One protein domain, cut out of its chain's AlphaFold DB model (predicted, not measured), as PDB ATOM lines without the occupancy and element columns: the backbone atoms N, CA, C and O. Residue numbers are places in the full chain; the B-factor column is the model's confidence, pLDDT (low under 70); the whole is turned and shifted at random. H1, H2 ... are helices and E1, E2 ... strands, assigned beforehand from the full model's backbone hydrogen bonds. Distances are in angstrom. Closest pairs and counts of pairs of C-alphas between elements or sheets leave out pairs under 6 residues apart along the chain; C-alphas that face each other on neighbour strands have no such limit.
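What this domain is: This is residues 4 to 137 of the 137 residues of an uncharacterized protein of Streptomyces alkaliterrae (UniProt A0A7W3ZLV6). One twisted sheet of six strands curls round the helix H2, while a second helix, H1, packs on the same face near the edge strand E1; the other face bears no named helix. A long loop, residues 55 to 84, runs from E3 to H2, and its residues 60 to 65 stick out free. The printed part has 134 residues with two named helices and six named strands, in the order H1 E1 E2 E3 H2 E4 E5 E6; the sheet runs E1 E2 E3 E6 E5 E4, antiparallel throughout. The class is mixed, helices and strands, with under half of the residues in named elements. The whole is compact, with a radius of gyration of the C-alphas of 14.3 A, and rounded, with spans of 39 by 33 by 33 A.

Where its parts are: The longest strand is E3, residues 45 to 54, 28.6 A from first to last C-alpha. The edge strand E1, residues 20 to 25, 13.9 A, is the neighbour of E2, residues 37 to 42, 15.3 A, and E2 is the neighbour of E3 on one side of E3. On its other side come E6, residues 130 to 136, 18.4 A, then E5, residues 120 to 125, 16.4 A, and E4, residues 102 to 107, 14.5 A. H1 is residues 4 to 16, 18.5 A, and begins at C-alpha 4 at (-30.040, -26.783, 28.900). H2 is residues 85 to 96, 16.1 A, with C-alpha 85 at (-15.562, -9.298, 39.567). E6 ends at C-alpha 136 at (-27.927, -15.934, 43.476).

How they stand to each other: E1 E2 E3 and E4 E5 E6 are two meanders, each strand the antiparallel neighbour of the one before. E3, of the one meander, and E6, of the other, are antiparallel neighbours, with N 50 and O 134 at 2.8 A, within hydrogen-bond range. So are N 24 and O 39 of the hairpin E1 and E2, 2.9 A; N 40 and O 47 of the hairpin E2 and E3, 2.9 A; N 121 and O 133 of the hairpin E5 and E6, 2.8 A; and N 122 and O 106 of the hairpin E4 and E5, 2.8 A. E1 and E4, the edge strands, are apart. H1 and H2 are on the same face of the sheet, in two layers, helices over one face. The closest C-alphas of H1 and E1 are those of Lys 15 and Ala 23, 5.6 A apart; those of H2 and E5 are Glu 87 and Gly 120, 5.7 A. H1, with residues 10 to 14 alone, touches residues 93 to 94 of H2, about perpendicular at 84 degrees; the closest C-alphas are those of Leu 13 and Leu 93, 6.8 A. In H1 and H2 every O i to N i+4 pair is within hydrogen-bond range.

The domain as a whole: The C-alphas farthest apart, of Gly 44 and Gly 58, are 41.6 A apart. The printed part has no cut. The long links are E1 to E2, E3 to H2 and E4 to E5. The mean pLDDT of the printed part is 94.9, and no printed residue is under 70.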
ATOM      1  N   THR A   4     -30.760 -25.528  28.609       95.19
ATOM      2  CA  THR A   4     -30.040 -26.783  28.900       95.19
ATOM      3  C   THR A   4     -28.669 -26.796  28.230       95.19
ATOM      4  O   THR A   4     -27.660 -27.012  28.889       95.19
ATOM      5  N   ARG A   5     -28.623 -26.460  26.933       96.81
ATOM      6  CA  ARG A   5     -27.379 -26.401  26.158       96.81
ATOM      7  C   ARG A   5     -26.425 -25.339  26.688       96.81
ATOM      8  O   ARG A   5     -25.227 -25.575  26.749       96.81
ATOM      9  N   PHE A   6     -26.964 -24.195  27.102       98.19
ATOM     10  CA  PHE A   6     -26.178 -23.138  27.723       98.19
ATOM     11  C   PHE A   6     -25.603 -23.560  29.079       98.19
ATOM     12  O   PHE A   6     -24.450 -23.254  29.358       98.19
ATOM     13  N   GLN A   7     -26.365 -24.281  29.910       98.44
ATOM     14  CA  GLN A   7     -25.852 -24.813  31.172       98.44
ATOM     15  C   GLN A   7     -24.702 -25.790  30.938       98.44
ATOM     16  O   GLN A   7     -23.666 -25.652  31.585       98.44
ATOM     17  N   ASP A   8     -24.874 -26.746  30.026       98.44
ATOM     18  CA  ASP A   8     -23.842 -27.739  29.719       98.44
ATOM     19  C   ASP A   8     -22.582 -27.060  29.172       98.44
ATOM     20  O   ASP A   8     -21.477 -27.343  29.627       98.44
ATOM     21  N   PHE A   9     -22.762 -26.094  28.269       98.44
ATOM     22  CA  PHE A   9     -21.691 -25.269  27.721       98.44
ATOM     23  C   PHE A   9     -20.944 -24.479  28.807       98.44
ATOM     24  O   PHE A   9     -19.726 -24.584  28.919       98.44
ATOM     25  N   ALA A  10     -21.654 -23.722  29.647       98.44
ATOM     26  CA  ALA A  10     -21.036 -22.928  30.708       98.44
ATOM     27  C   ALA A  10     -20.345 -23.808  31.765       98.44
ATOM     28  O   ALA A  10     -19.280 -23.451  32.268       98.44
ATOM     29  N   LEU A  11     -20.932 -24.965  32.091       98.56
ATOM     30  CA  LEU A  11     -20.346 -25.936  33.012       98.56
ATOM     31  C   LEU A  11     -19.058 -26.540  32.452       98.56
ATOM     32  O   LEU A  11     -18.087 -26.670  33.197       98.56
ATOM     33  N   ASP A  12     -19.046 -26.914  31.174       98.44
ATOM     34  CA  ASP A  12     -17.857 -27.452  30.515       98.44
ATOM     35  C   ASP A  12     -16.729 -26.415  30.478       98.44
ATOM     36  O   ASP A  12     -15.611 -26.703  30.905       98.44
ATOM     37  N   LEU A  13     -17.031 -25.169  30.100       98.12
ATOM     38  CA  LEU A  13     -16.048 -24.084  30.146       98.12
ATOM     39  C   LEU A  13     -15.492 -23.874  31.557       98.12
ATOM     40  O   LEU A  13     -14.279 -23.771  31.732       98.12
ATOM     41  N   ALA A  14     -16.358 -23.835  32.572       97.62
ATOM     42  CA  ALA A  14     -15.934 -23.637  33.953       97.62
ATOM     43  C   ALA A  14     -15.042 -24.787  34.449       97.62
ATOM     44  O   ALA A  14     -14.025 -24.535  35.083       97.62
ATOM     45  N   LYS A  15     -15.368 -26.044  34.121       97.31
ATOM     46  CA  LYS A  15     -14.547 -27.214  34.491       97.31
ATOM     47  C   LYS A  15     -13.161 -27.211  33.849       97.31
ATOM     48  O   LYS A  15     -12.230 -27.750  34.441       97.31
ATOM     49  N   ASN A  16     -13.039 -26.642  32.654       96.19
ATOM     50  CA  ASN A  16     -11.791 -26.601  31.893       96.19
ATOM     51  C   ASN A  16     -11.014 -25.284  32.068       96.19
ATOM     52  O   ASN A  16      -9.939 -25.122  31.492       96.19
ATOM     53  N   SER A  17     -11.536 -24.335  32.850       94.62
ATOM     54  CA  SER A  17     -10.881 -23.052  33.096       94.62
ATOM     55  C   SER A  17      -9.847 -23.166  34.223       94.62
ATOM     56  O   SER A  17     -10.199 -23.614  35.315       94.62
ATOM     57  N   PRO A  18      -8.593 -22.716  34.021       90.81
ATOM     58  CA  PRO A  18      -7.566 -22.751  35.067       90.81
ATOM     59  C   PRO A  18      -7.889 -21.830  36.253       90.81
ATOM     60  O   PRO A  18      -7.419 -22.071  37.363       90.81
ATOM     61  N   ASP A  19      -8.711 -20.802  36.026       87.88
ATOM     62  CA  ASP A  19      -9.094 -19.804  37.030       87.88
ATOM     63  C   ASP A  19     -10.382 -20.186  37.780       87.88
ATOM     64  O   ASP A  19     -10.888 -19.420  38.607       87.88
ATOM     65  N   CYS A  20     -10.939 -21.364  37.484       93.94
ATOM     66  CA  CYS A  20     -12.110 -21.909  38.149       93.94
ATOM     67  C   CYS A  20     -11.710 -23.116  39.000       93.94
ATOM     68  O   CYS A  20     -11.094 -24.062  38.521       93.94
ATOM     69  N   GLY A  21     -12.085 -23.093  40.277       91.19
ATOM     70  CA  GLY A  21     -11.902 -24.227  41.175       91.19
ATOM     71  C   GLY A  21     -12.934 -25.321  40.896       91.19
ATOM     72  O   GLY A  21     -12.842 -26.088  39.945       91.19
ATOM     73  N   GLN A  22     -13.947 -25.417  41.754       95.31
ATOM     74  CA  GLN A  22     -15.033 -26.375  41.572       95.31
ATOM     75  C   GLN A  22     -16.155 -25.781  40.717       95.31
ATOM     76  O   GLN A  22     -16.608 -24.680  41.013       95.31
ATOM     77  N   ALA A  23     -16.637 -26.540  39.729       97.81
ATOM     78  CA  ALA A  23     -17.795 -26.196  38.906       97.81
ATOM     79  C   ALA A  23     -18.824 -27.339  38.881       97.81
ATOM     80  O   ALA A  23     -18.470 -28.504  38.660       97.81
ATOM     81  N   ARG A  24     -20.098 -27.019  39.127       98.00
ATOM     82  CA  ARG A  24     -21.227 -27.966  39.209       98.00
ATOM     83  C   ARG A  24     -22.523 -27.311  38.747       98.00
ATOM     84  O   ARG A  24     -22.628 -26.089  38.756       98.00
ATOM     85  N   THR A  25     -23.537 -28.097  38.399       98.44
ATOM     86  CA  THR A  25     -24.879 -27.521  38.224       98.44
ATOM     87  C   THR A  25     -25.428 -27.057  39.578       98.44
ATOM     88  O   THR A  25     -25.009 -27.562  40.622       98.44
ATOM     89  N   LEU A  26     -26.382 -26.118  39.598       97.44
ATOM     90  CA  LEU A  26     -27.068 -25.753  40.852       97.44
ATOM     91  C   LEU A  26     -27.805 -26.945  41.485       97.44
ATOM     92  O   LEU A  26     -27.840 -27.083  42.706       97.44
ATOM     93  N   ALA A  27     -28.362 -27.837  40.664       97.25
ATOM     94  CA  ALA A  27     -29.038 -29.030  41.160       97.25
ATOM     95  C   ALA A  27     -28.074 -29.941  41.945       97.25
ATOM     96  O   ALA A  27     -28.435 -30.432  43.015       97.25
ATOM     97  N   ASP A  28     -26.830 -30.089  41.480       97.50
ATOM     98  CA  ASP A  28     -25.791 -30.889  42.148       97.50
ATOM     99  C   ASP A  28     -25.313 -30.284  43.481       97.50
ATOM    100  O   ASP A  28     -24.672 -30.974  44.278       97.50
ATOM    101  N   THR A  29     -25.596 -29.002  43.742       95.75
ATOM    102  CA  THR A  29     -25.346 -28.356  45.045       95.75
ATOM    103  C   THR A  29     -26.565 -28.397  45.971       95.75
ATOM    104  O   THR A  29     -26.515 -27.879  47.085       95.75
ATOM    105  N   GLY A  30     -27.661 -29.031  45.541       95.69
ATOM    106  CA  GLY A  30     -28.927 -29.100  46.273       95.69
ATOM    107  C   GLY A  30     -29.864 -27.914  46.018       95.69
ATOM    108  O   GLY A  30     -30.969 -27.881  46.562       95.69
ATOM    109  N   VAL A  31     -29.477 -26.952  45.172       95.88
ATOM    110  CA  VAL A  31     -30.314 -25.805  44.799       95.88
ATOM    111  C   VAL A  31     -31.208 -26.185  43.616       95.88
ATOM    112  O   VAL A  31     -30.851 -26.027  42.454       95.88
ATOM    113  N   THR A  32     -32.416 -26.664  43.913       95.69
ATOM    114  CA  THR A  32     -33.364 -27.182  42.902       95.69
ATOM    115  C   THR A  32     -34.493 -26.218  42.531       95.69
ATOM    116  O   THR A  32     -35.268 -26.490  41.617       95.69
ATOM    117  N   LYS A  33     -34.592 -25.062  43.205       96.50
ATOM    118  CA  LYS A  33     -35.594 -24.018  42.901       96.50
ATOM    119  C   LYS A  33     -35.452 -23.466  41.476       96.50
ATOM    120  O   LYS A  33     -36.422 -22.967  40.907       96.50
ATOM    121  N   TYR A  34     -34.244 -23.517  40.925       96.06
ATOM    122  CA  TYR A  34     -33.920 -22.990  39.609       96.06
ATOM    123  C   TYR A  34     -33.638 -24.158  38.661       96.06
ATOM    124  O   TYR A  34     -32.725 -24.931  38.943       96.06
ATOM    125  N   PRO A  35     -34.387 -24.300  37.550       95.44
ATOM    126  CA  PRO A  35     -34.215 -25.434  36.640       95.44
ATOM    127  C   PRO A  35     -32.826 -25.500  36.004       95.44
ATOM    128  O   PRO A  35     -32.359 -26.587  35.682       95.44
ATOM    129  N   TYR A  36     -32.194 -24.335  35.820       98.19
ATOM    130  CA  TYR A  36     -30.896 -24.216  35.177       98.19
ATOM    131  C   TYR A  36     -29.969 -23.280  35.939       98.19
ATOM    132  O   TYR A  36     -30.385 -22.205  36.395       98.19
ATOM    133  N   GLY A  37     -28.700 -23.663  36.027       98.00
ATOM    134  CA  GLY A  37     -27.681 -22.828  36.640       98.00
ATOM    135  C   GLY A  37     -26.345 -23.516  36.884       98.00
ATOM    136  O   GLY A  37     -26.206 -24.731  36.738       98.00
ATOM    137  N   LEU A  38     -25.380 -22.707  37.308       98.38
ATOM    138  CA  LEU A  38     -23.994 -23.076  37.571       98.38
ATOM    139  C   LEU A  38     -23.600 -22.617  38.979       98.38
ATOM    140  O   LEU A  38     -23.795 -21.458  39.323       98.38
ATOM    141  N   SER A  39     -22.999 -23.495  39.772       98.06
ATOM    142  CA  SER A  39     -22.141 -23.100  40.888       98.06
ATOM    143  C   SER A  39     -20.689 -23.209  40.434       98.06
ATOM    144  O   SER A  39     -20.291 -24.244  39.893       98.06
ATOM    145  N   ALA A  40     -19.911 -22.146  40.625       97.69
ATOM    146  CA  ALA A  40     -18.496 -22.112  40.288       97.69
ATOM    147  C   ALA A  40     -17.683 -21.399  41.371       97.69
ATOM    148  O   ALA A  40     -18.103 -20.377  41.910       97.69
ATOM    149  N   THR A  41     -16.496 -21.918  41.676       96.12
ATOM    150  CA  THR A  41     -15.532 -21.228  42.538       96.12
ATOM    151  C   THR A  41     -14.632 -20.346  41.687       96.12
ATOM    152  O   THR A  41     -13.793 -20.868  40.956       96.12
ATOM    153  N   ALA A  42     -14.762 -19.031  41.821       91.06
ATOM    154  CA  ALA A  42     -13.896 -18.061  41.160       91.06
ATOM    155  C   ALA A  42     -13.412 -17.018  42.168       91.06
ATOM    156  O   ALA A  42     -14.134 -16.654  43.100       91.06
ATOM    157  N   SER A  43     -12.172 -16.553  42.009       83.00
ATOM    158  CA  SER A  43     -11.566 -15.553  42.903       83.00
ATOM    159  C   SER A  43     -11.658 -15.929  44.394       83.00
ATOM    160  O   SER A  43     -11.884 -15.080  45.254       83.00
ATOM    161  N   GLY A  44     -11.519 -17.224  44.703       85.50
ATOM    162  CA  GLY A  44     -11.524 -17.749  46.072       85.50
ATOM    163  C   GLY A  44     -12.899 -17.867  46.740       85.50
ATOM    164  O   GLY A  44     -12.949 -18.195  47.924       85.50
ATOM    165  N   ARG A  45     -14.006 -17.634  46.022       92.38
ATOM    166  CA  ARG A  45     -15.365 -17.797  46.559       92.38
ATOM    167  C   ARG A  45     -16.272 -18.583  45.623       92.38
ATOM    168  O   ARG A  45     -16.089 -18.563  44.410       92.38
ATOM    169  N   GLU A  46     -17.270 -19.247  46.196       95.62
ATOM    170  CA  GLU A  46     -18.363 -19.834  45.423       95.62
ATOM    171  C   GLU A  46     -19.290 -18.721  44.918       95.62
ATOM    172  O   GLU A  46     -19.681 -17.829  45.673       95.62
ATOM    173  N   ILE A  47     -19.634 -18.782  43.634       96.38
ATOM    174  CA  ILE A  47     -20.622 -17.928  42.989       96.38
ATOM    175  C   ILE A  47     -21.650 -18.849  42.346       96.38
ATOM    176  O   ILE A  47     -21.311 -19.749  41.574       96.38
ATOM    177  N   GLN A  48     -22.915 -18.609  42.663       97.31
ATOM    178  CA  GLN A  48     -24.030 -19.365  42.122       97.31
ATOM    179  C   GLN A  48     -24.781 -18.510  41.102       97.31
ATOM    180  O   GLN A  48     -25.109 -17.353  41.357       97.31
ATOM    181  N   TRP A  49     -25.061 -19.094  39.944       98.06
ATOM    182  CA  TRP A  49     -25.681 -18.452  38.795       98.06
ATOM    183  C   TRP A  49     -26.967 -19.173  38.434       98.06
ATOM    184  O   TRP A  49     -26.949 -20.354  38.098       98.06
ATOM    185  N   GLN A  50     -28.082 -18.453  38.446       98.19
ATOM    186  CA  GLN A  50     -29.325 -18.895  37.830       98.19
ATOM    187  C   GLN A  50     -29.320 -18.509  36.348       98.19
ATOM    188  O   GLN A  50     -29.072 -17.349  36.020       98.19
ATOM    189  N   PHE A  51     -29.694 -19.436  35.464       98.50
ATOM    190  CA  PHE A  51     -29.873 -19.148  34.039       98.50
ATOM    191  C   PHE A  51     -31.355 -19.078  33.668       98.50
ATOM    192  O   PHE A  51     -32.118 -20.020  33.885       98.50
ATOM    193  N   ILE A  52     -31.765 -17.950  33.090       97.56
ATOM    194  CA  ILE A  52     -33.116 -17.733  32.568       97.56
ATOM    195  C   ILE A  52     -32.996 -17.460  31.073       97.56
ATOM    196  O   ILE A  52     -32.286 -16.542  30.673       97.56
ATOM    197  N   ALA A  53     -33.694 -18.236  30.247       96.19
ATOM    198  CA  ALA A  53     -33.676 -18.054  28.802       96.19
ATOM    199  C   ALA A  53     -34.877 -17.247  28.312       96.19
ATOM    200  O   ALA A  53     -36.017 -17.517  28.687       96.19
ATOM    201  N   GLN A  54     -34.612 -16.313  27.406       95.88
ATOM    202  CA  GLN A  54     -35.595 -15.762  26.487       95.88
ATOM    203  C   GLN A  54     -35.298 -16.338  25.106       95.88
ATOM    204  O   GLN A  54     -34.209 -16.145  24.566       95.88
ATOM    205  N   SER A  55     -36.257 -17.075  24.550       92.75
ATOM    206  CA  SER A  55     -36.143 -17.585  23.183       92.75
ATOM    207  C   SER A  55     -36.253 -16.441  22.177       92.75
ATOM    208  O   SER A  55     -36.864 -15.414  22.475       92.75
ATOM    209  N   ARG A  56     -35.687 -16.636  20.985       92.06
ATOM    210  CA  ARG A  56     -35.964 -15.765  19.839       92.06
ATOM    211  C   ARG A  56     -37.461 -15.765  19.514       92.06
ATOM    212  O   ARG A  56     -38.169 -16.736  19.805       92.06
ATOM    213  N   ASP A  57     -37.925 -14.712  18.858       87.69
ATOM    214  CA  ASP A  57     -39.323 -14.616  18.445       87.69
ATOM    215  C   ASP A  57     -39.706 -15.776  17.513       87.69
ATOM    216  O   ASP A  57     -38.999 -16.109  16.558       87.69
ATOM    217  N   GLY A  58     -40.839 -16.411  17.815       87.06
ATOM    218  CA  GLY A  58     -41.380 -17.532  17.045       87.06
ATOM    219  C   GLY A  58     -40.755 -18.902  17.332       87.06
ATOM    220  O   GLY A  58     -41.220 -19.885  16.755       87.06
ATOM    221  N   ASP A  59     -39.755 -19.010  18.215       88.25
ATOM    222  CA  ASP A  59     -39.177 -20.311  18.571       88.25
ATOM    223  C   ASP A  59     -40.159 -21.155  19.391       88.25
ATOM    224  O   ASP A  59     -40.805 -20.668  20.326       88.25
ATOM    225  N   LYS A  60     -40.251 -22.448  19.070       87.12
ATOM    226  CA  LYS A  60     -41.055 -23.405  19.832       87.12
ATOM    227  C   LYS A  60     -40.175 -24.471  20.441       87.12
ATOM    228  O   LYS A  60     -39.412 -25.142  19.751       87.12
ATOM    229  N   PHE A  61     -40.380 -24.719  21.729       81.31
ATOM    230  CA  PHE A  61     -39.618 -25.729  22.458       81.31
ATOM    231  C   PHE A  61     -39.789 -27.151  21.888       81.31
ATOM    232  O   PHE A  61     -38.872 -27.963  21.980       81.31
ATOM    233  N   THR A  62     -40.936 -27.442  21.267       87.31
ATOM    234  CA  THR A  62     -41.244 -28.739  20.639       87.31
ATOM    235  C   THR A  62     -40.548 -28.965  19.298       87.31
ATOM    236  O   THR A  62     -40.526 -30.092  18.813       87.31
ATOM    237  N   GLU A  63     -40.030 -27.913  18.669       90.44
ATOM    238  CA  GLU A  63     -39.310 -28.001  17.399       90.44
ATOM    239  C   GLU A  63     -37.798 -28.137  17.672       90.44
ATOM    240  O   GLU A  63     -37.342 -27.744  18.752       90.44
ATOM    241  N   PRO A  64     -37.002 -28.709  16.749       88.56
ATOM    242  CA  PRO A  64     -35.549 -28.734  16.886       88.56
ATOM    243  C   PRO A  64     -34.964 -27.327  17.046       88.56
ATOM    244  O   PRO A  64     -35.425 -26.371  16.424       88.56
ATOM    245  N   GLU A  65     -33.924 -27.197  17.869       90.06
ATOM    246  CA  GLU A  65     -33.212 -25.929  18.007       90.06
ATOM    247  C   GLU A  65     -32.481 -25.581  16.704       90.06
ATOM    248  O   GLU A  65     -31.711 -26.383  16.177       90.06
ATOM    249  N   THR A  66     -32.695 -24.365  16.207       89.81
ATOM    250  CA  THR A  66     -31.911 -23.813  15.097       89.81
ATOM    251  C   THR A  66     -30.681 -23.105  15.659       89.81
ATOM    252  O   THR A  66     -30.816 -22.247  16.526       89.81
ATOM    253  N   ILE A  67     -29.491 -23.459  15.171       92.56
ATOM    254  CA  ILE A  67     -28.231 -22.816  15.565       92.56
ATOM    255  C   ILE A  67     -27.928 -21.698  14.573       92.56
ATOM    256  O   ILE A  67     -27.706 -21.967  13.391       92.56
ATOM    257  N   THR A  68     -27.883 -20.462  15.059       94.75
ATOM    258  CA  THR A  68     -27.500 -19.294  14.262       94.75
ATOM    259  C   THR A  68     -26.117 -18.837  14.684       94.75
ATOM    260  O   THR A  68     -25.884 -18.591  15.867       94.75
ATOM    261  N   LYS A  69     -25.213 -18.705  13.712       96.31
ATOM    262  CA  LYS A  69     -23.873 -18.173  13.951       96.31
ATOM    263  C   LYS A  69     -23.860 -16.646  13.849       96.31
ATOM    264  O   LYS A  69     -24.545 -16.076  13.003       96.31
ATOM    265  N   ALA A  70     -23.071 -16.008  14.699       95.44
ATOM    266  CA  ALA A  70     -22.659 -14.620  14.604       95.44
ATOM    267  C   ALA A  70     -21.735 -14.414  13.393       95.44
ATOM    268  O   ALA A  70     -21.156 -15.363  12.863       95.44
ATOM    269  N   GLU A  71     -21.578 -13.161  12.965       93.88
ATOM    270  CA  GLU A  71     -20.665 -12.801  11.869       93.88
ATOM    271  C   GLU A  71     -19.199 -13.074  12.221       93.88
ATOM    272  O   GLU A  71     -18.400 -13.426  11.354       93.88
ATOM    273  N   GLN A  72     -18.856 -12.916  13.499       95.25
ATOM    274  CA  GLN A  72     -17.541 -13.210  14.047       95.25
ATOM    275  C   GLN A  72     -17.700 -13.939  15.384       95.25
ATOM    276  O   GLN A  72     -18.635 -13.628  16.129       95.25
ATOM    277  N   PRO A  73     -16.805 -14.888  15.707       97.19
ATOM    278  CA  PRO A  73     -16.751 -15.486  17.034       97.19
ATOM    279  C   PRO A  73     -16.594 -14.423  18.123       97.19
ATOM    280  O   PRO A  73     -15.847 -13.457  17.945       97.19
ATOM    281  N   ILE A  74     -17.255 -14.619  19.264       98.00
ATOM    282  CA  ILE A  74     -17.067 -13.742  20.422       98.00
ATOM    283  C   ILE A  74     -15.600 -13.774  20.878       98.00
ATOM    284  O   ILE A  74     -14.939 -14.811  20.816       98.00
ATOM    285  N   SER A  75     -15.082 -12.646  21.355       97.44
ATOM    286  CA  SER A  75     -13.718 -12.534  21.877       97.44
ATOM    287  C   SER A  75     -13.704 -11.791  23.211       97.44
ATOM    288  O   SER A  75     -14.698 -11.186  23.616       97.44
ATOM    289  N   LEU A  76     -12.563 -11.820  23.903       97.62
ATOM    290  CA  LEU A  76     -12.371 -11.083  25.159       97.62
ATOM    291  C   LEU A  76     -12.585  -9.571  25.009       97.62
ATOM    292  O   LEU A  76     -13.009  -8.929  25.961       97.62
ATOM    293  N   GLU A  77     -12.336  -9.014  23.824       96.94
ATOM    294  CA  GLU A  77     -12.535  -7.586  23.542       96.94
ATOM    295  C   GLU A  77     -14.017  -7.181  23.579       96.94
ATOM    296  O   GLU A  77     -14.335  -6.010  23.764       96.94
ATOM    297  N   ALA A  78     -14.931  -8.146  23.434       95.75
ATOM    298  CA  ALA A  78     -16.370  -7.913  23.516       95.75
ATOM    299  C   ALA A  78     -16.904  -7.880  24.959       95.75
ATOM    300  O   ALA A  78     -18.091  -7.613  25.162       95.75
ATOM    301  N   VAL A  79     -16.072  -8.176  25.966       97.75
ATOM    302  CA  VAL A  79     -16.472  -8.089  27.374       97.75
ATOM    303  C   VAL A  79     -16.477  -6.618  27.805       97.75
ATOM    304  O   VAL A  79     -15.431  -5.974  27.741       97.75
ATOM    305  N   PRO A  80     -17.617  -6.068  28.269       96.44
ATOM    306  CA  PRO A  80     -17.677  -4.680  28.709       96.44
ATOM    307  C   PRO A  80     -16.744  -4.388  29.886       96.44
ATOM    308  O   PRO A  80     -16.587  -5.200  30.801       96.44
ATOM    309  N   ASP A  81     -16.198  -3.174  29.905       93.12
ATOM    310  CA  ASP A  81     -15.488  -2.653  31.067       93.12
ATOM    311  C   ASP A  81     -16.419  -2.388  32.263       93.12
ATOM    312  O   ASP A  81     -17.641  -2.285  32.141       93.12
ATOM    313  N   GLY A  82     -15.824  -2.252  33.453       92.31
ATOM    314  CA  GLY A  82     -16.561  -2.162  34.713       92.31
ATOM    315  C   GLY A  82     -17.116  -3.516  35.156       92.31
ATOM    316  O   GLY A  82     -16.509  -4.549  34.878       92.31
ATOM    317  N   GLY A  83     -18.245  -3.498  35.864       93.12
ATOM    318  CA  GLY A  83     -18.884  -4.696  36.409       93.12
ATOM    319  C   GLY A  83     -18.295  -5.160  37.742       93.12
ATOM    320  O   GLY A  83     -17.201  -4.751  38.140       93.12
ATOM    321  N   LEU A  84     -19.017  -6.041  38.433       94.25
ATOM    322  CA  LEU A  84     -18.475  -6.756  39.583       94.25
ATOM    323  C   LEU A  84     -17.510  -7.857  39.110       94.25
ATOM    324  O   LEU A  84     -17.669  -8.373  37.999       94.25
ATOM    325  N   PRO A  85     -16.530  -8.265  39.940       94.19
ATOM    326  CA  PRO A  85     -15.562  -9.298  39.567       94.19
ATOM    327  C   PRO A  85     -16.199 -10.603  39.069       94.19
ATOM    328  O   PRO A  85     -15.704 -11.205  38.124       94.19
ATOM    329  N   GLU A  86     -17.312 -11.027  39.666       94.31
ATOM    330  CA  GLU A  86     -18.073 -12.211  39.263       94.31
ATOM    331  C   GLU A  86     -18.708 -12.082  37.872       94.31
ATOM    332  O   GLU A  86     -18.657 -13.027  37.088       94.31
ATOM    333  N   GLU A  87     -19.274 -10.918  37.549       96.44
ATOM    334  CA  GLU A  87     -19.897 -10.645  36.251       96.44
ATOM    335  C   GLU A  87     -18.841 -10.656  35.151       96.44
ATOM    336  O   GLU A  87     -19.027 -11.305  34.122       96.44
ATOM    337  N   ARG A  88     -17.702 -10.000  35.408       96.38
ATOM    338  CA  ARG A  88     -16.555 -10.013  34.497       96.38
ATOM    339  C   ARG A  88     -16.020 -11.419  34.299       96.38
ATOM    340  O   ARG A  88     -15.888 -11.848  33.162       96.38
ATOM    341  N   TRP A  89     -15.768 -12.155  35.382       96.06
ATOM    342  CA  TRP A  89     -15.270 -13.528  35.304       96.06
ATOM    343  C   TRP A  89     -16.179 -14.405  34.437       96.06
ATOM    344  O   TRP A  89     -15.690 -15.115  33.560       96.06
ATOM    345  N   PHE A  90     -17.498 -14.328  34.634       97.81
ATOM    346  CA  PHE A  90     -18.431 -15.148  33.868       97.81
ATOM    347  C   PHE A  90     -18.489 -14.731  32.392       97.81
ATOM    348  O   PHE A  90     -18.469 -15.589  31.513       97.81
ATOM    349  N   ALA A  91     -18.502 -13.428  32.097       98.31
ATOM    350  CA  ALA A  91     -18.459 -12.937  30.720       98.31
ATOM    351  C   ALA A  91     -17.144 -13.314  30.011       98.31
ATOM    352  O   ALA A  91     -17.173 -13.800  28.883       98.31
ATOM    353  N   GLU A  92     -15.998 -13.168  30.679       97.69
ATOM    354  CA  GLU A  92     -14.683 -13.546  30.151       97.69
ATOM    355  C   GLU A  92     -14.561 -15.056  29.931       97.69
ATOM    356  O   GLU A  92     -14.004 -15.479  28.917       97.69
ATOM    357  N   LEU A  93     -15.112 -15.877  30.832       97.62
ATOM    358  CA  LEU A  93     -15.177 -17.330  30.668       97.62
ATOM    359  C   LEU A  93     -15.881 -17.701  29.358       97.62
ATOM    360  O   LEU A  93     -15.354 -18.487  28.570       97.62
ATOM    361  N   LEU A  94     -17.050 -17.104  29.106       98.31
ATOM    362  CA  LEU A  94     -17.807 -17.330  27.876       98.31
ATOM    363  C   LEU A  94     -17.078 -16.765  26.653       98.31
ATOM    364  O   LEU A  94     -17.034 -17.420  25.615       98.31
ATOM    365  N   ALA A  95     -16.470 -15.586  26.763       98.31
ATOM    366  CA  ALA A  95     -15.747 -14.945  25.672       98.31
ATOM    367  C   ALA A  95     -14.525 -15.758  25.204       98.31
ATOM    368  O   ALA A  95     -14.286 -15.883  24.005       98.31
ATOM    369  N   ARG A  96     -13.775 -16.373  26.131       97.19
ATOM    370  CA  ARG A  96     -12.599 -17.214  25.814       97.19
ATOM    371  C   ARG A  96     -12.936 -18.461  25.007       97.19
ATOM    372  O   ARG A  96     -12.049 -19.012  24.364       97.19
ATOM    373  N   SER A  97     -14.193 -18.903  25.031       97.00
ATOM    374  CA  SER A  97     -14.632 -20.059  24.250       97.00
ATOM    375  C   SER A  97     -14.577 -19.832  22.740       97.00
ATOM    376  O   SER A  97     -14.577 -20.805  21.990       97.00
ATOM    377  N   GLY A  98     -14.583 -18.572  22.282       97.44
ATOM    378  CA  GLY A  98     -14.759 -18.272  20.864       97.44
ATOM    379  C   GLY A  98     -16.115 -18.738  20.328       97.44
ATOM    380  O   GLY A  98     -16.203 -19.133  19.169       97.44
ATOM    381  N   SER A  99     -17.161 -18.763  21.167       97.88
ATOM    382  CA  SER A  99     -18.511 -19.153  20.752       97.88
ATOM    383  C   SER A  99     -18.931 -18.416  19.482       97.88
ATOM    384  O   SER A  99     -18.931 -17.186  19.426       97.88
ATOM    385  N   GLU A 100     -19.340 -19.186  18.478       97.94
ATOM    386  CA  GLU A 100     -19.880 -18.652  17.232       97.94
ATOM    387  C   GLU A 100     -21.350 -18.237  17.368       97.94
ATOM    388  O   GLU A 100     -21.911 -17.765  16.397       97.94
ATOM    389  N   GLU A 101     -22.013 -18.422  18.516       98.12
ATOM    390  CA  GLU A 101     -23.430 -18.055  18.692       98.12
ATOM    391  C   GLU A 101     -23.619 -16.762  19.495       98.12
ATOM    392  O   GLU A 101     -24.637 -16.087  19.339       98.12
ATOM    393  N   ILE A 102     -22.673 -16.432  20.380       98.56
ATOM    394  CA  ILE A 102     -22.739 -15.258  21.260       98.56
ATOM    395  C   ILE A 102     -22.292 -14.017  20.487       98.56
ATOM    396  O   ILE A 102     -21.278 -14.044  19.799       98.56
ATOM    397  N   THR A 103     -23.026 -12.916  20.632       98.19
ATOM    398  CA  THR A 103     -22.731 -11.642  19.956       98.19
ATOM    399  C   THR A 103     -22.322 -10.527  20.905       98.19
ATOM    400  O   THR A 103     -21.571  -9.642  20.506       98.19
ATOM    401  N   ALA A 104     -22.806 -10.536  22.149       98.31
ATOM    402  CA  ALA A 104     -22.494  -9.491  23.118       98.31
ATOM    403  C   ALA A 104     -22.777  -9.931  24.557       98.31
ATOM    404  O   ALA A 104     -23.522 -10.884  24.812       98.31
ATOM    405  N   PHE A 105     -22.249  -9.144  25.493       98.62
ATOM    406  CA  PHE A 105     -22.568  -9.219  26.911       98.62
ATOM    407  C   PHE A 105     -23.057  -7.868  27.428       98.62
ATOM    408  O   PHE A 105     -22.664  -6.812  26.939       98.62
ATOM    409  N   GLU A 106     -23.872  -7.903  28.473       97.94
ATOM    410  CA  GLU A 106     -24.196  -6.729  29.281       97.94
ATOM    411  C   GLU A 106     -24.068  -7.105  30.754       97.94
ATOM    412  O   GLU A 106     -24.795  -7.975  31.238       97.94
ATOM    413  N   LEU A 107     -23.160  -6.441  31.466       97.75
ATOM    414  CA  LEU A 107     -22.993  -6.603  32.911       97.75
ATOM    415  C   LEU A 107     -24.067  -5.779  33.629       97.75
ATOM    416  O   LEU A 107     -24.386  -4.666  33.202       97.75
ATOM    417  N   TRP A 108     -24.676  -6.318  34.684       96.94
ATOM    418  CA  TRP A 108     -25.843  -5.686  35.301       96.94
ATOM    419  C   TRP A 108     -25.462  -4.653  36.353       96.94
ATOM    420  O   TRP A 108     -26.157  -3.640  36.468       96.94
ATOM    421  N   SER A 109     -24.364  -4.862  37.082       95.62
ATOM    422  CA  SER A 109     -23.955  -3.944  38.145       95.62
ATOM    423  C   SER A 109     -23.693  -2.498  37.705       95.62
ATOM    424  O   SER A 109     -24.041  -1.603  38.479       95.62
ATOM    425  N   PRO A 110     -23.196  -2.204  36.481       95.38
ATOM    426  CA  PRO A 110     -23.034  -0.828  36.013       95.38
ATOM    427  C   PRO A 110     -24.338  -0.158  35.555       95.38
ATOM    428  O   PRO A 110     -24.322   1.025  35.211       95.38
ATOM    429  N   ARG A 111     -25.471  -0.877  35.495       93.38
ATOM    430  CA  ARG A 111     -26.735  -0.296  35.021       93.38
ATOM    431  C   ARG A 111     -27.180   0.850  35.942       93.38
ATOM    432  O   ARG A 111     -27.167   0.691  37.163       93.38
ATOM    433  N   PRO A 112     -27.700   1.963  35.389       86.56
ATOM    434  CA  PRO A 112     -28.037   3.164  36.163       86.56
ATOM    435  C   PRO A 112     -29.102   2.941  37.249       86.56
ATOM    436  O   PRO A 112     -29.158   3.698  38.211       86.56
ATOM    437  N   ASN A 113     -29.926   1.897  37.121       84.00
ATOM    438  CA  ASN A 113     -30.978   1.546  38.080       84.00
ATOM    439  C   ASN A 113     -30.740   0.182  38.749       84.00
ATOM    440  O   ASN A 113     -31.705  -0.463  39.177       84.00
ATOM    441  N   ASN A 114     -29.489  -0.297  38.799       86.31
ATOM    442  CA  ASN A 114     -29.208  -1.570  39.450       86.31
ATOM    443  C   ASN A 114     -29.535  -1.504  40.948       86.31
ATOM    444  O   ASN A 114     -29.234  -0.529  41.639       86.31
ATOM    445  N   ARG A 115     -30.154  -2.567  41.461       83.88
ATOM    446  CA  ARG A 115     -30.411  -2.736  42.894       83.88
ATOM    447  C   ARG A 115     -29.335  -3.652  43.460       83.88
ATOM    448  O   ARG A 115     -28.988  -4.647  42.838       83.88
ATOM    449  N   LYS A 116     -28.855  -3.364  44.669       81.88
ATOM    450  CA  LYS A 116     -27.902  -4.243  45.363       81.88
ATOM    451  C   LYS A 116     -28.451  -5.679  45.429       81.88
ATOM    452  O   LYS A 116     -29.596  -5.858  45.847       81.88
ATOM    453  N   GLY A 117     -27.656  -6.676  45.028       81.56
ATOM    454  CA  GLY A 117     -28.076  -8.086  44.976       81.56
ATOM    455  C   GLY A 117     -28.878  -8.473  43.722       81.56
ATOM    456  O   GLY A 117     -29.491  -9.545  43.671       81.56
ATOM    457  N   HIS A 118     -28.909  -7.600  42.710       89.81
ATOM    458  CA  HIS A 118     -29.467  -7.868  41.382       89.81
ATOM    459  C   HIS A 118     -28.372  -7.856  40.312       89.81
ATOM    460  O   HIS A 118     -28.537  -7.290  39.236       89.81
ATOM    461  N   ASP A 119     -27.266  -8.516  40.626       95.00
ATOM    462  CA  ASP A 119     -26.081  -8.590  39.783       95.00
ATOM    463  C   ASP A 119     -26.184  -9.778  38.813       95.00
ATOM    464  O   ASP A 119     -26.906 -10.758  39.057       95.00
ATOM    465  N   GLY A 120     -25.504  -9.685  37.675       96.94
ATOM    466  CA  GLY A 120     -25.612 -10.682  36.624       96.94
ATOM    467  C   GLY A 120     -25.065 -10.248  35.270       96.94
ATOM    468  O   GLY A 120     -24.502  -9.171  35.093       96.94
ATOM    469  N   VAL A 121     -25.255 -11.121  34.287       98.31
ATOM    470  CA  VAL A 121     -24.840 -10.906  32.903       98.31
ATOM    471  C   VAL A 121     -26.000 -11.250  31.979       98.31
ATOM    472  O   VAL A 121     -26.607 -12.316  32.091       98.31
ATOM    473  N   THR A 122     -26.318 -10.360  31.042       98.56
ATOM    474  CA  THR A 122     -27.108 -10.731  29.863       98.56
ATOM    475  C   THR A 122     -26.144 -11.236  28.797       98.56
ATOM    476  O   THR A 122     -25.204 -10.528  28.444       98.56
ATOM    477  N   VAL A 123     -26.390 -12.430  28.268       98.75
ATOM    478  CA  VAL A 123     -25.696 -12.983  27.100       98.75
ATOM    479  C   VAL A 123     -26.627 -12.861  25.903       98.75
ATOM    480  O   VAL A 123     -27.747 -13.381  25.937       98.75
ATOM    481  N   PHE A 124     -26.175 -12.166  24.863       98.44
ATOM    482  CA  PHE A 124     -26.919 -11.985  23.621       98.44
ATOM    483  C   PHE A 124     -26.426 -12.972  22.571       98.44
ATOM    484  O   PHE A 124     -25.222 -13.190  22.439       98.44
ATOM    485  N   PHE A 125     -27.362 -13.558  21.828       98.00
ATOM    486  CA  PHE A 125     -27.073 -14.521  20.770       98.00
ATOM    487  C   PHE A 125     -27.432 -13.957  19.394       98.00
ATOM    488  O   PHE A 125     -28.279 -13.068  19.269       98.00
ATOM    489  N   ALA A 126     -26.808 -14.497  18.347       97.12
ATOM    490  CA  ALA A 126     -27.019 -14.086  16.958       97.12
ATOM    491  C   ALA A 126     -28.464 -14.286  16.472       97.12
ATOM    492  O   ALA A 126     -28.939 -13.563  15.601       97.12
ATOM    493  N   ASP A 127     -29.194 -15.232  17.063       94.88
ATOM    494  CA  ASP A 127     -30.611 -15.475  16.786       94.88
ATOM    495  C   ASP A 127     -31.564 -14.534  17.543       94.88
ATOM    496  O   ASP A 127     -32.775 -14.706  17.453       94.88
ATOM    497  N   SER A 128     -31.050 -13.534  18.267       95.31
ATOM    498  CA  SER A 128     -31.796 -12.655  19.185       95.31
ATOM    499  C   SER A 128     -32.320 -13.324  20.460       95.31
ATOM    500  O   SER A 128     -32.961 -12.649  21.272       95.31
ATOM    501  N   ALA A 129     -32.032 -14.608  20.690       96.69
ATOM    502  CA  ALA A 129     -32.252 -15.209  21.996       96.69
ATOM    503  C   ALA A 129     -31.341 -14.546  23.040       96.69
ATOM    504  O   ALA A 129     -30.334 -13.900  22.724       96.69
ATOM    505  N   ARG A 130     -31.702 -14.707  24.314       98.19
ATOM    506  CA  ARG A 130     -30.926 -14.182  25.440       98.19
ATOM    507  C   ARG A 130     -30.863 -15.187  26.571       98.19
ATOM    508  O   ARG A 130     -31.846 -15.871  26.860       98.19
ATOM    509  N   ILE A 131     -29.730 -15.201  27.263       98.56
ATOM    510  CA  ILE A 131     -29.626 -15.788  28.596       98.56
ATOM    511  C   ILE A 131     -29.409 -14.662  29.595       98.56
ATOM    512  O   ILE A 131     -28.487 -13.863  29.468       98.56
ATOM    513  N   TYR A 132     -30.255 -14.624  30.614       98.19
ATOM    514  CA  TYR A 132     -30.068 -13.809  31.801       98.19
ATOM    515  C   TYR A 132     -29.418 -14.688  32.869       98.19
ATOM    516  O   TYR A 132     -30.081 -15.538  33.472       98.19
ATOM    517  N   ALA A 133     -28.114 -14.510  33.065       98.31
ATOM    518  CA  ALA A 133     -27.334 -15.185  34.088       98.31
ATOM    519  C   ALA A 133     -27.308 -14.319  35.347       98.31
ATOM    520  O   ALA A 133     -26.546 -13.361  35.445       98.31
ATOM    521  N   ARG A 134     -28.178 -14.634  36.304       97.56
ATOM    522  CA  ARG A 134     -28.331 -13.883  37.551       97.56
ATOM    523  C   ARG A 134     -27.489 -14.511  38.656       97.56
ATOM    524  O   ARG A 134     -27.618 -15.710  38.891       97.56
ATOM    525  N   VAL A 135     -26.734 -13.702  39.392       96.44
ATOM    526  CA  VAL A 135     -26.077 -14.155  40.625       96.44
ATOM    527  C   VAL A 135     -27.139 -14.410  41.699       96.44
ATOM    528  O   VAL A 135     -28.037 -13.592  41.919       96.44
ATOM    529  N   ILE A 136     -27.064 -15.567  42.353       93.12
ATOM    530  CA  ILE A 136     -27.927 -15.934  43.476       93.12
ATOM    531  C   ILE A 136     -27.071 -16.099  44.736       93.12
ATOM    532  O   ILE A 136     -26.075 -16.816  44.731       93.12
ATOM    533  N   GLY A 137     -27.442 -15.388  45.799       76.38
ATOM    534  CA  GLY A 137     -26.698 -15.316  47.057       76.38
ATOM    535  C   GLY A 137     -27.201 -14.176  47.920       76.38
ATOM    536  O   GLY A 137     -27.443 -13.090  47.348       76.38
TER     537      GLY A 137